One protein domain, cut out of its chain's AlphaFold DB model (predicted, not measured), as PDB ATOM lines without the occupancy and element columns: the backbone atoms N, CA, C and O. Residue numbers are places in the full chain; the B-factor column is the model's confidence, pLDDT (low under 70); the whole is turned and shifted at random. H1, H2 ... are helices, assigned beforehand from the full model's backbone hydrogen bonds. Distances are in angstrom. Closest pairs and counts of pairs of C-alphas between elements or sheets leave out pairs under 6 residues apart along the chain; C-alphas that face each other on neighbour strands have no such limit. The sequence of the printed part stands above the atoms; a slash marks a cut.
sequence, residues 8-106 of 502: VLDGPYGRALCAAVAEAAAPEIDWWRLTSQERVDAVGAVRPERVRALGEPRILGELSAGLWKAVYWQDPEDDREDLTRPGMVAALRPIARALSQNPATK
ATOM      1  N   VAL A   8      10.515 -36.116  42.586       90.31
ATOM      2  CA  VAL A   8       9.576 -37.193  42.949       90.31
ATOM      3  C   VAL A   8      10.266 -38.557  43.063       90.31
ATOM      4  O   VAL A   8       9.829 -39.393  43.843       90.31
ATOM      5  N   LEU A   9      11.385 -38.776  42.362       93.56
ATOM      6  CA  LEU A   9      12.172 -40.007  42.458       93.56
ATOM      7  C   LEU A   9      12.938 -40.132  43.782       93.56
ATOM      8  O   LEU A   9      13.439 -41.217  44.081       93.56
ATOM      9  N   ASP A  10      13.009 -39.073  44.595       90.25
ATOM     10  CA  ASP A  10      13.627 -39.119  45.925       90.25
ATOM     11  C   ASP A  10      12.823 -40.008  46.887       90.25
ATOM     12  O   ASP A  10      13.385 -40.633  47.793       90.25
ATOM     13  N   GLY A  11      11.502 -40.082  46.700       89.94
ATOM     14  CA  GLY A  11      10.601 -40.883  47.523       89.94
ATOM     15  C   GLY A  11      10.240 -42.228  46.879       89.94
ATOM     16  O   GLY A  11      10.218 -42.349  45.652       89.94
ATOM     17  N   PRO A  12       9.955 -43.266  47.684       89.69
ATOM     18  CA  PRO A  12       9.584 -44.585  47.171       89.69
ATOM     19  C   PRO A  12       8.295 -44.553  46.343       89.69
ATOM     20  O   PRO A  12       8.271 -45.113  45.249       89.69
ATOM     21  N   TYR A  13       7.257 -43.843  46.796       90.69
ATOM     22  CA  TYR A  13       5.987 -43.766  46.066       90.69
ATOM     23  C   TYR A  13       6.098 -42.979  44.760       90.69
ATOM     24  O   TYR A  13       5.445 -43.330  43.783       90.69
ATOM     25  N   GLY A  14       6.955 -41.955  44.695       93.38
ATOM     26  CA  GLY A  14       7.207 -41.263  43.433       93.38
ATOM     27  C   GLY A  14       7.940 -42.134  42.409       93.38
ATOM     28  O   GLY A  14       7.602 -42.077  41.226       93.38
ATOM     29  N   ARG A  15       8.864 -43.008  42.839       93.25
ATOM     30  CA  ARG A  15       9.469 -44.023  41.952       93.25
ATOM     31  C   ARG A  15       8.448 -45.059  41.485       93.25
ATOM     32  O   ARG A  15       8.394 -45.334  40.290       93.25
ATOM     33  N   ALA A  16       7.621 -45.575  42.396       92.12
ATOM     34  CA  ALA A  16       6.564 -46.535  42.073       92.12
ATOM     35  C   ALA A  16       5.558 -45.954  41.069       92.12
ATOM     36  O   ALA A  16       5.259 -46.586  40.060       92.12
ATOM     37  N   LEU A  17       5.123 -44.709  41.280       93.81
ATOM     38  CA  LEU A  17       4.252 -44.001  40.346       93.81
ATOM     39  C   LEU A  17       4.908 -43.821  38.974       93.81
ATOM     40  O   LEU A  17       4.259 -44.049  37.960       93.81
ATOM     41  N   CYS A  18       6.184 -43.424  38.916       95.44
ATOM     42  CA  CYS A  18       6.878 -43.281  37.635       95.44
ATOM     43  C   CYS A  18       6.987 -44.621  36.895       95.44
ATOM     44  O   CYS A  18       6.827 -44.640  35.678       95.44
ATOM     45  N   ALA A  19       7.219 -45.728  37.604       93.81
ATOM     46  CA  ALA A  19       7.228 -47.057  36.998       93.81
ATOM     47  C   ALA A  19       5.841 -47.428  36.451       93.81
ATOM     48  O   ALA A  19       5.724 -47.715  35.265       93.81
ATOM     49  N   ALA A  20       4.782 -47.300  37.255       92.56
ATOM     50  CA  ALA A  20       3.409 -47.583  36.830       92.56
ATOM     51  C   ALA A  20       2.964 -46.710  35.638       92.56
ATOM     52  O   ALA A  20       2.365 -47.188  34.678       92.56
ATOM     53  N   VAL A  21       3.338 -45.427  35.639       94.81
ATOM     54  CA  VAL A  21       3.098 -44.508  34.516       94.81
ATOM     55  C   VAL A  21       3.878 -44.916  33.262       94.81
ATOM     56  O   VAL A  21       3.363 -44.750  32.157       94.81
ATOM     57  N   ALA A  22       5.100 -45.440  33.399       95.69
ATOM     58  CA  ALA A  22       5.856 -45.966  32.263       95.69
ATOM     59  C   ALA A  22       5.147 -47.181  31.645       95.69
ATOM     60  O   ALA A  22       5.030 -47.255  30.421       95.69
ATOM     61  N   GLU A  23       4.605 -48.070  32.482       93.56
ATOM     62  CA  GLU A  23       3.831 -49.238  32.049       93.56
ATOM     63  C   GLU A  23       2.541 -48.826  31.336       93.56
ATOM     64  O   GLU A  23       2.286 -49.241  30.203       93.56
ATOM     65  N   ALA A  24       1.783 -47.904  31.935       91.19
ATOM     66  CA  ALA A  24       0.590 -47.308  31.340       91.19
ATOM     67  C   ALA A  24       0.874 -46.602  30.002       91.19
ATOM     68  O   ALA A  24       0.034 -46.587  29.101       91.19
ATOM     69  N   ALA A  25       2.056 -45.998  29.867       94.94
ATOM     70  CA  ALA A  25       2.475 -45.318  28.652       94.94
ATOM     71  C   ALA A  25       2.952 -46.276  27.552       94.94
ATOM     72  O   ALA A  25       3.117 -45.811  26.427       94.94
ATOM     73  N   ALA A  26       3.163 -47.565  27.827       95.06
ATOM     74  CA  ALA A  26       3.544 -48.581  26.845       95.06
ATOM     75  C   ALA A  26       2.812 -49.920  27.101       95.06
ATOM     76  O   ALA A  26       3.438 -50.919  27.462       95.06
ATOM     77  N   PRO A  27       1.477 -49.958  26.904       91.06
ATOM     78  CA  PRO A  27       0.643 -51.137  27.152       91.06
ATOM     79  C   PRO A  27       0.926 -52.307  26.204       91.06
ATOM     80  O   PRO A  27       0.475 -53.419  26.450       91.06
ATOM     81  N   GLU A  28       1.643 -52.075  25.103       92.25
ATOM     82  CA  GLU A  28       2.054 -53.135  24.181       92.25
ATOM     83  C   GLU A  28       3.166 -54.039  24.739       92.25
ATOM     84  O   GLU A  28       3.440 -55.093  24.163       92.25
ATOM     85  N   ILE A  29       3.829 -53.620  25.820       90.38
ATOM     86  CA  ILE A  29       4.890 -54.388  26.466       90.38
ATOM     87  C   ILE A  29       4.267 -55.355  27.471       90.38
ATOM     88  O   ILE A  29       3.460 -54.983  28.321       90.38
ATOM     89  N   ASP A  30       4.691 -56.611  27.395       90.00
ATOM     90  CA  ASP A  30       4.313 -57.659  28.335       90.00
ATOM     91  C   ASP A  30       5.160 -57.561  29.625       90.00
ATOM     92  O   ASP A  30       6.113 -58.314  29.836       90.00
ATOM     93  N   TRP A  31       4.856 -56.560  30.460       87.19
ATOM     94  CA  TRP A  31       5.664 -56.162  31.622       87.19
ATOM     95  C   TRP A  31       5.881 -57.271  32.657       87.19
ATOM     96  O   TRP A  31       6.925 -57.304  33.308       87.19
ATOM     97  N   TRP A  32       4.928 -58.196  32.794       82.94
ATOM     98  CA  TRP A  32       4.971 -59.260  33.799       82.94
ATOM     99  C   TRP A  32       5.905 -60.418  33.427       82.94
ATOM    100  O   TRP A  32       6.228 -61.241  34.283       82.94
ATOM    101  N   ARG A  33       6.361 -60.488  32.169       86.44
ATOM    102  CA  ARG A  33       7.328 -61.497  31.707       86.44
ATOM    103  C   ARG A  33       8.778 -61.033  31.737       86.44
ATOM    104  O   ARG A  33       9.666 -61.844  31.479       86.44
ATOM    105  N   LEU A  34       9.026 -59.754  32.010       89.06
ATOM    106  CA  LEU A  34      10.365 -59.183  31.932       89.06
ATOM    107  C   LEU A  34      11.206 -59.567  33.151       89.06
ATOM    108  O   LEU A  34      10.766 -59.469  34.296       89.06
ATOM    109  N   THR A  35      12.464 -59.923  32.909       91.19
ATOM    110  CA  THR A  35      13.481 -59.964  33.962       91.19
ATOM    111  C   THR A  35      13.773 -58.559  34.495       91.19
ATOM    112  O   THR A  35      13.503 -57.545  33.843       91.19
ATOM    113  N   SER A  36      14.416 -58.461  35.662       87.38
ATOM    114  CA  SER A  36      14.718 -57.163  36.273       87.38
ATOM    115  C   SER A  36      15.674 -56.283  35.451       87.38
ATOM    116  O   SER A  36      15.749 -55.087  35.725       87.38
ATOM    117  N   GLN A  37      16.436 -56.826  34.490       91.69
ATOM    118  CA  GLN A  37      17.243 -56.015  33.564       91.69
ATOM    119  C   GLN A  37      16.431 -55.601  32.333       91.69
ATOM    120  O   GLN A  37      16.447 -54.429  31.969       91.69
ATOM    121  N   GLU A  38      15.653 -56.517  31.753       94.19
ATOM    122  CA  GLU A  38      14.758 -56.202  30.633       94.19
ATOM    123  C   GLU A  38      13.726 -55.138  31.019       94.19
ATOM    124  O   GLU A  38      13.408 -54.273  30.209       94.19
ATOM    125  N   ARG A  39      13.255 -55.133  32.274       93.31
ATOM    126  CA  ARG A  39      12.369 -54.081  32.788       93.31
ATOM    127  C   ARG A  39      13.047 -52.710  32.809       93.31
ATOM    128  O   ARG A  39      12.412 -51.724  32.446       93.31
ATOM    129  N   VAL A  40      14.325 -52.626  33.194       95.25
ATOM    130  CA  VAL A  40      15.093 -51.363  33.161       95.25
ATOM    131  C   VAL A  40      15.221 -50.860  31.726       95.25
ATOM    132  O   VAL A  40      14.967 -49.683  31.464       95.25
ATOM    133  N   ASP A  41      15.567 -51.751  30.797       95.88
ATOM    134  CA  ASP A  41      15.728 -51.410  29.384       95.88
ATOM    135  C   ASP A  41      14.386 -50.981  28.761       95.88
ATOM    136  O   ASP A  41      14.328 -49.982  28.042       95.88
ATOM    137  N   ALA A  42      13.293 -51.671  29.104       96.56
ATOM    138  CA  ALA A  42      11.937 -51.339  28.672       96.56
ATOM    139  C   ALA A  42      11.484 -49.967  29.192       96.56
ATOM    140  O   ALA A  42      11.036 -49.142  28.397       96.56
ATOM    141  N   VAL A  43      11.663 -49.674  30.489       96.69
ATOM    142  CA  VAL A  43      11.380 -48.344  31.064       96.69
ATOM    143  C   VAL A  43      12.210 -47.267  30.362       96.69
ATOM    144  O   VAL A  43      11.674 -46.226  29.987       96.69
ATOM    145  N   GLY A  44      13.499 -47.526  30.119       96.19
ATOM    146  CA  GLY A  44      14.388 -46.601  29.413       96.19
ATOM    147  C   GLY A  44      13.996 -46.351  27.951       96.19
ATOM    148  O   GLY A  44      14.323 -45.297  27.401       96.19
ATOM    149  N   ALA A  45      13.275 -47.286  27.327       96.94
ATOM    150  CA  ALA A  45      12.760 -47.165  25.967       96.94
ATOM    151  C   ALA A  45      11.397 -46.448  25.882       96.94
ATOM    152  O   ALA A  45      10.977 -46.069  24.781       96.94
ATOM    153  N   VAL A  46      10.704 -46.230  27.010       97.94
ATOM    154  CA  VAL A  46       9.417 -45.524  27.021       97.94
ATOM    155  C   VAL A  46       9.610 -44.076  26.587       97.94
ATOM    156  O   VAL A  46      10.355 -43.283  27.162       97.94
ATOM    157  N   ARG A  47       8.876 -43.715  25.541       97.06
ATOM    158  CA  ARG A  47       8.915 -42.397  24.919       97.06
ATOM    159  C   ARG A  47       8.242 -41.330  25.805       97.06
ATOM    160  O   ARG A  47       7.039 -41.446  26.059       97.06
ATOM    161  N   PRO A  48       8.944 -40.255  26.222       95.75
ATOM    162  CA  PRO A  48       8.397 -39.200  27.091       95.75
ATOM    163  C   PRO A  48       7.096 -38.547  26.597       95.75
ATOM    164  O   PRO A  48       6.273 -38.091  27.387       95.75
ATOM    165  N   GLU A  49       6.886 -38.470  25.285       96.94
ATOM    166  CA  GLU A  49       5.665 -37.940  24.679       96.94
ATOM    167  C   GLU A  49       4.424 -38.779  24.988       96.94
ATOM    168  O   GLU A  49       3.348 -38.202  25.120       96.94
ATOM    169  N   ARG A  50       4.562 -40.097  25.179       96.94
ATOM    170  CA  ARG A  50       3.439 -40.959  25.573       96.94
ATOM    171  C   ARG A  50       3.010 -40.664  27.004       96.94
ATOM    172  O   ARG A  50       1.823 -40.509  27.255       96.94
ATOM    173  N   VAL A  51       3.972 -40.449  27.903       96.56
ATOM    174  CA  VAL A  51       3.713 -40.020  29.290       96.56
ATOM    175  C   VAL A  51       3.018 -38.656  29.331       96.56
ATOM    176  O   VAL A  51       2.064 -38.460  30.082       96.56
ATOM    177  N   ARG A  52       3.451 -37.700  28.497       95.50
ATOM    178  CA  ARG A  52       2.799 -36.379  28.392       95.50
ATOM    179  C   ARG A  52       1.401 -36.431  27.768       95.50
ATOM    180  O   ARG A  52       0.641 -35.489  27.962       95.50
ATOM    181  N   ALA A  53       1.082 -37.483  27.016       94.81
ATOM    182  CA  ALA A  53      -0.228 -37.680  26.403       94.81
ATOM    183  C   ALA A  53      -1.246 -38.348  27.344       94.81
ATOM    184  O   ALA A  53      -2.440 -38.320  27.049       94.81
ATOM    185  N   LEU A  54      -0.805 -38.934  28.465       93.81
ATOM    186  CA  LEU A  54      -1.711 -39.526  29.448       93.81
ATOM    187  C   LEU A  54      -2.609 -38.456  30.082       93.81
ATOM    188  O   LEU A  54      -2.141 -37.386  30.483       93.81
ATOM    189  N   GLY A  55      -3.900 -38.772  30.192       92.31
ATOM    190  CA  GLY A  55      -4.888 -37.927  30.857       92.31
ATOM    191  C   GLY A  55      -4.849 -38.044  32.382       92.31
ATOM    192  O   GLY A  55      -4.369 -39.033  32.936       92.31
ATOM    193  N   GLU A  56      -5.418 -37.044  33.061       91.50
ATOM    194  CA  GLU A  56      -5.525 -36.999  34.528       91.50
ATOM    195  C   GLU A  56      -6.180 -38.252  35.144       91.50
ATOM    196  O   GLU A  56      -5.602 -38.776  36.096       91.50
ATOM    197  N   PRO A  57      -7.284 -38.805  34.593       89.19
ATOM    198  CA  PRO A  57      -7.889 -40.038  35.103       89.19
ATOM    199  C   PRO A  57      -6.910 -41.218  35.165       89.19
ATOM    200  O   PRO A  57      -6.821 -41.888  36.190       89.19
ATOM    201  N   ARG A  58      -6.124 -41.434  34.099       89.56
ATOM    202  CA  ARG A  58      -5.174 -42.552  34.035       89.56
ATOM    203  C   ARG A  58      -4.052 -42.389  35.053       89.56
ATOM    204  O   ARG A  58      -3.747 -43.320  35.786       89.56
ATOM    205  N   ILE A  59      -3.454 -41.199  35.112       92.75
ATOM    206  CA  ILE A  59      -2.351 -40.913  36.041       92.75
ATOM    207  C   ILE A  59      -2.824 -41.048  37.493       92.75
ATOM    208  O   ILE A  59      -2.108 -41.601  38.325       92.75
ATOM    209  N   LEU A  60      -4.032 -40.565  37.802       90.94
ATOM    210  CA  LEU A  60      -4.609 -40.706  39.136       90.94
ATOM    211  C   LEU A  60      -4.937 -42.167  39.470       90.94
ATOM    212  O   LEU A  60      -4.759 -42.559  40.619       90.94
ATOM    213  N   GLY A  61      -5.367 -42.969  38.493       87.19
ATOM    214  CA  GLY A  61      -5.557 -44.412  38.658       87.19
ATOM    215  C   GLY A  61      -4.272 -45.118  39.101       87.19
ATOM    216  O   GLY A  61      -4.294 -45.856  40.085       87.19
ATOM    217  N   GLU A  62      -3.138 -44.811  38.458       89.31
ATOM    218  CA  GLU A  62      -1.830 -45.361  38.855       89.31
ATOM    219  C   GLU A  62      -1.388 -44.890  40.244       89.31
ATOM    220  O   GLU A  62      -0.880 -45.678  41.044       89.31
ATOM    221  N   LEU A  63      -1.615 -43.610  40.562       91.31
ATOM    222  CA  LEU A  63      -1.363 -43.091  41.906       91.31
ATOM    223  C   LEU A  63      -2.206 -43.845  42.941       91.31
ATOM    224  O   LEU A  63      -1.663 -44.315  43.935       91.31
ATOM    225  N   SER A  64      -3.507 -44.002  42.693       87.19
ATOM    226  CA  SER A  64      -4.434 -44.679  43.600       87.19
ATOM    227  C   SER A  64      -4.042 -46.137  43.847       87.19
ATOM    228  O   SER A  64      -3.987 -46.562  45.000       87.19
ATOM    229  N   ALA A  65      -3.688 -46.880  42.793       81.56
ATOM    230  CA  ALA A  65      -3.237 -48.265  42.914       81.56
ATOM    231  C   ALA A  65      -1.953 -48.388  43.757       81.56
ATOM    232  O   ALA A  65      -1.839 -49.291  44.588       81.56
ATOM    233  N   GLY A  66      -1.007 -47.456  43.599       80.56
ATOM    234  CA  GLY A  66       0.224 -47.423  44.395       80.56
ATOM    235  C   GLY A  66      -0.008 -47.135  45.883       80.56
ATOM    236  O   GLY A  66       0.701 -47.675  46.732       80.56
ATOM    237  N   LEU A  67      -1.020 -46.330  46.221       83.12
ATOM    238  CA  LEU A  67      -1.356 -45.993  47.611       83.12
ATOM    239  C   LEU A  67      -1.950 -47.169  48.394       83.12
ATOM    240  O   LEU A  67      -1.869 -47.182  49.619       83.12
ATOM    241  N   TRP A  68      -2.503 -48.187  47.730       72.12
ATOM    242  CA  TRP A  68      -2.968 -49.398  48.423       72.12
ATOM    243  C   TRP A  68      -1.822 -50.190  49.048       72.12
ATOM    244  O   TRP A  68      -2.027 -50.916  50.016       72.12
ATOM    245  N   LYS A  69      -0.610 -50.019  48.512       69.19
ATOM    246  CA  LYS A  69       0.621 -50.625  49.020       69.19
ATOM    247  C   LYS A  69       1.317 -49.748  50.070       69.19
ATOM    248  O   LYS A  69       2.435 -50.067  50.490       69.19
ATOM    249  N   ALA A  70       0.698 -48.634  50.478       73.19
ATOM    250  CA  ALA A  70       1.264 -47.666  51.410       73.19
ATOM    251  C   ALA A  70       1.094 -48.063  52.883       73.19
ATOM    252  O   ALA A  70       0.597 -47.308  53.705       73.19
ATOM    253  N   VAL A  71       1.561 -49.264  53.211       68.38
ATOM    254  CA  VAL A  71       1.428 -49.896  54.526       68.38
ATOM    255  C   VAL A  71       2.693 -49.685  55.362       68.38
ATOM    256  O   VAL A  71       3.786 -50.123  54.996       68.38
ATOM    257  N   TYR A  72       2.561 -48.990  56.494       72.56
ATOM    258  CA  TYR A  72       3.693 -48.590  57.351       72.56
ATOM    259  C   TYR A  72       3.922 -49.502  58.561       72.56
ATOM    260  O   TYR A  72       4.881 -49.303  59.299       72.56
ATOM    261  N   TRP A  73       3.041 -50.475  58.782       65.00
ATOM    262  CA  TRP A  73       3.050 -51.386  59.935       65.00
ATOM    263  C   TRP A  73       3.420 -52.830  59.573       65.00
ATOM    264  O   TRP A  73       3.352 -53.725  60.415       65.00
ATOM    265  N   GLN A  74       3.793 -53.075  58.320       67.88
ATOM    266  CA  GLN A  74       4.304 -54.356  57.846       67.88
ATOM    267  C   GLN A  74       5.498 -54.132  56.925       67.88
ATOM    268  O   GLN A  74       5.782 -52.998  56.525       67.88
ATOM    269  N   ASP A  75       6.201 -55.216  56.618       65.81
ATOM    270  CA  ASP A  75       7.334 -55.158  55.707       65.81
ATOM    271  C   ASP A  75       6.823 -54.719  54.319       65.81
ATOM    272  O   ASP A  75       5.747 -55.151  53.886       65.81
ATOM    273  N   PRO A  76       7.529 -53.802  53.641       65.12
ATOM    274  CA  PRO A  76       7.120 -53.313  52.333       65.12
ATOM    275  C   PRO A  76       7.026 -54.456  51.309       65.12
ATOM    276  O   PRO A  76       7.838 -55.375  51.340       65.12
ATOM    277  N   GLU A  77       6.073 -54.382  50.372       60.75
ATOM    278  CA  GLU A  77       6.074 -55.291  49.216       60.75
ATOM    279  C   GLU A  77       7.395 -55.159  48.422       60.75
ATOM    280  O   GLU A  77       7.931 -54.059  48.261       60.75
ATOM    281  N   ASP A  78       7.909 -56.300  47.951       54.41
ATOM    282  CA  ASP A  78       9.292 -56.572  47.497       54.41
ATOM    283  C   ASP A  78       9.780 -55.717  46.294       54.41
ATOM    284  O   ASP A  78      10.969 -55.638  45.994       54.41
ATOM    285  N   ASP A  79       8.893 -54.993  45.599       58.28
ATOM    286  CA  ASP A  79       9.258 -54.207  44.406       58.28
ATOM    287  C   ASP A  79      10.018 -52.897  44.712       58.28
ATOM    288  O   ASP A  79      10.647 -52.313  43.819       58.28
ATOM    289  N   ARG A  80      10.036 -52.437  45.974       67.56
ATOM    290  CA  ARG A  80      10.727 -51.192  46.361       67.56
ATOM    291  C   ARG A  80      12.244 -51.281  46.205       67.56
ATOM    292  O   ARG A  80      12.858 -50.270  45.850       67.56
ATOM    293  N   GLU A  81      12.844 -52.445  46.456       72.50
ATOM    294  CA  GLU A  81      14.292 -52.638  46.301       72.50
ATOM    295  C   GLU A  81      14.705 -52.491  44.834       72.50
ATOM    296  O   GLU A  81      15.621 -51.722  44.521       72.50
ATOM    297  N   ASP A  82      13.966 -53.122  43.919       81.94
ATOM    298  CA  ASP A  82      14.223 -53.045  42.479       81.94
ATOM    299  C   ASP A  82      14.129 -51.601  41.957       81.94
ATOM    300  O   ASP A  82      14.978 -51.147  41.181       81.94
ATOM    301  N   LEU A  83      13.157 -50.832  42.458       89.00
ATOM    302  CA  LEU A  83      12.982 -49.418  42.119       89.00
ATOM    303  C   LEU A  83      14.092 -48.506  42.665       89.00
ATOM    304  O   LEU A  83      14.217 -47.370  42.208       89.00
ATOM    305  N   THR A  84      14.912 -48.961  43.619       89.06
ATOM    306  CA  THR A  84      16.050 -48.180  44.150       89.06
ATOM    307  C   THR A  84      17.359 -48.406  43.392       89.06
ATOM    308  O   THR A  84      18.316 -47.648  43.578       89.06
ATOM    309  N   ARG A  85      17.421 -49.410  42.502       91.94
ATOM    310  CA  ARG A  85      18.635 -49.737  41.741       91.94
ATOM    311  C   ARG A  85      19.075 -48.546  40.875       91.94
ATOM    312  O   ARG A  85      18.243 -47.989  40.155       91.94
ATOM    313  N   PRO A  86      20.377 -48.190  40.831       93.88
ATOM    314  CA  PRO A  86      20.851 -47.023  40.078       93.88
ATOM    315  C   PRO A  86      20.439 -47.010  38.598       93.88
ATOM    316  O   PRO A  86      20.088 -45.957  38.072       93.88
ATOM    317  N   GLY A  87      20.437 -48.177  37.942       94.94
ATOM    318  CA  GLY A  87      19.986 -48.318  36.553       94.94
ATOM    319  C   GLY A  87      18.494 -48.026  36.373       94.94
ATOM    320  O   GLY A  87      18.126 -47.303  35.453       94.94
ATOM    321  N   MET A  88      17.648 -48.506  37.292       95.31
ATOM    322  CA  MET A  88      16.210 -48.228  37.278       95.31
ATOM    323  C   MET A  88      15.928 -46.745  37.543       95.31
ATOM    324  O   MET A  88      15.199 -46.108  36.790       95.31
ATOM    325  N   VAL A  89      16.568 -46.147  38.554       95.31
ATOM    326  CA  VAL A  89      16.419 -44.710  38.849       95.31
ATOM    327  C   VAL A  89      16.845 -43.850  37.654       95.31
ATOM    328  O   VAL A  89      16.179 -42.865  37.332       95.31
ATOM    329  N   ALA A  90      17.925 -44.224  36.961       95.81
ATOM    330  CA  ALA A  90      18.347 -43.548  35.738       95.81
ATOM    331  C   ALA A  90      17.301 -43.677  34.615       95.81
ATOM    332  O   ALA A  90      17.005 -42.678  33.955       95.81
ATOM    333  N   ALA A  91      16.705 -44.861  34.438       96.94
ATOM    334  CA  ALA A  91      15.647 -45.110  33.459       96.94
ATOM    335  C   ALA A  91      14.340 -44.355  33.774       96.94
ATOM    336  O   ALA A  91      13.644 -43.927  32.856       96.94
ATOM    337  N   LEU A  92      14.024 -44.118  35.052       97.12
ATOM    338  CA  LEU A  92      12.822 -43.388  35.474       97.12
ATOM    339  C   LEU A  92      12.932 -41.860  35.326       97.12
ATOM    340  O   LEU A  92      11.905 -41.184  35.269       97.12
ATOM    341  N   ARG A  93      14.138 -41.275  35.230       96.75
ATOM    342  CA  ARG A  93      14.310 -39.808  35.113       96.75
ATOM    343  C   ARG A  93      13.557 -39.180  33.936       96.75
ATOM    344  O   ARG A  93      12.857 -38.190  34.161       96.75
ATOM    345  N   PRO A  94      13.641 -39.702  32.695       96.56
ATOM    346  CA  PRO A  94      12.849 -39.186  31.580       96.56
ATOM    347  C   PRO A  94      11.340 -39.239  31.843       96.56
ATOM    348  O   PRO A  94      10.630 -38.314  31.446       96.56
ATOM    349  N   ILE A  95      10.865 -40.271  32.548       97.69
ATOM    350  CA  ILE A  95       9.455 -40.439  32.918       97.69
ATOM    351  C   ILE A  95       9.038 -39.394  33.949       97.69
ATOM    352  O   ILE A  95       8.063 -38.686  33.719       97.69
ATOM    353  N   ALA A  96       9.811 -39.214  35.023       96.56
ATOM    354  CA  ALA A  96       9.555 -38.198  36.043       96.56
ATOM    355  C   ALA A  96       9.528 -36.781  35.444       96.56
ATOM    356  O   ALA A  96       8.583 -36.018  35.662       96.56
ATOM    357  N   ARG A  97      10.500 -36.454  34.578       95.69
ATOM    358  CA  ARG A  97      10.509 -35.186  33.832       95.69
ATOM    359  C   ARG A  97       9.256 -35.026  32.977       95.69
ATOM    360  O   ARG A  97       8.629 -33.970  33.022       95.69
ATOM    361  N   ALA A  98       8.879 -36.048  32.211       95.81
ATOM    362  CA  ALA A  98       7.685 -36.006  31.372       95.81
ATOM    363  C   ALA A  98       6.404 -35.835  32.200       95.81
ATOM    364  O   ALA A  98       5.557 -35.018  31.842       95.81
ATOM    365  N   LEU A  99       6.302 -36.544  33.326       95.00
ATOM    366  CA  LEU A  99       5.189 -36.457  34.261       95.00
ATOM    367  C   LEU A  99       5.084 -35.055  34.864       95.00
ATOM    368  O   LEU A  99       3.994 -34.504  34.881       95.00
ATOM    369  N   SER A 100       6.197 -34.430  35.263       92.88
ATOM    370  CA  SER A 100       6.216 -33.049  35.785       92.88
ATOM    371  C   SER A 100       5.805 -31.984  34.755       92.88
ATOM    372  O   SER A 100       5.355 -30.896  35.107       92.88
ATOM    373  N   GLN A 101       5.963 -32.291  33.463       92.69
ATOM    374  CA  GLN A 101       5.580 -31.420  32.350       92.69
ATOM    375  C   GLN A 101       4.142 -31.671  31.877       92.69
ATOM    376  O   GLN A 101       3.614 -30.877  31.091       92.69
ATOM    377  N   ASN A 102       3.513 -32.762  32.321       94.69
ATOM    378  CA  ASN A 102       2.156 -33.114  31.933       94.69
ATOM    379  C   ASN A 102       1.164 -32.070  32.503       94.69
ATOM    380  O   ASN A 102       1.201 -31.763  33.695       94.69
ATOM    381  N   PRO A 103       0.255 -31.495  31.690       91.44
ATOM    382  CA  PRO A 103      -0.752 -30.549  32.174       91.44
ATOM    383  C   PRO A 103      -1.595 -31.058  33.354       91.44
ATOM    384  O   PRO A 103      -1.948 -30.257  34.219       91.44
ATOM    385  N   ALA A 104      -1.874 -32.365  33.412       91.94
ATOM    386  CA  ALA A 104      -2.668 -33.009  34.455       91.94
ATOM    387  C   ALA A 104      -2.019 -32.975  35.849       91.94
ATOM    388  O   ALA A 104      -2.721 -33.088  36.847       91.94
ATOM    389  N   THR A 105      -0.698 -32.801  35.933       94.00
ATOM    390  CA  THR A 105       0.059 -32.848  37.196       94.00
ATOM    391  C   THR A 105       0.537 -31.472  37.654       94.00
ATOM    392  O   THR A 105       1.089 -31.336  38.742       94.00
ATOM    393  N   LYS A 106       0.290 -30.407  36.875       90.06
ATOM    394  CA  LYS A 106       0.750 -29.039  37.197       90.06
ATOM    395  C   LYS A 106       0.282 -28.529  38.561       90.06
ATOM    396  O   LYS A 106       0.921 -27.656  39.139       90.06
TER     397      LYS A 106
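This is residues 8 to 106 of the 502 residues of the protein "GNAT superfamily N-acetyltransferase" of Dietzia sp. MeA6-2017 (UniProt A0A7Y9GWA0). The longest helix, H6, crosses one side of H1, the core; H4 crosses another side, H3 and H5 pack near H1's two ends, and H2 packs on H6. Residues 71 to 76 stick out. The 99 printed residues have six named helices, H1 to H6 in order, and no named strand: all helix, compact, radius of gyration of the C-alphas 12.8 A, spans 35 by 27 by 23 A.

H6, residues 86 to 101, measures 23.2 A and ends at C-alpha 101 (5.580, -31.420, 32.350). H1, residues 12 to 25, measures 19.9 A from C-alpha 12 (9.584, -44.585, 47.171). The others are H4, 56 to 67, H2, 36 to 45, H3, 48 to 53, and H5, 79 to 84.

H6 touches H1, closest C-alphas Cys 18 and Ala 96, 6.0 A. H4 touches H1 at a steep tilt of 44 degrees, opposite ways, closest C-alphas Leu 17 and Leu 63, 5.9 A. Every O i to N i+4 pair is within hydrogen-bond range except in H2, 5 of 6, and H6, 10 of 12.

The printed part has no cut. The link H4 to H5 is long; pLDDT is under 70 at residues 69, 71 and 73 to 80.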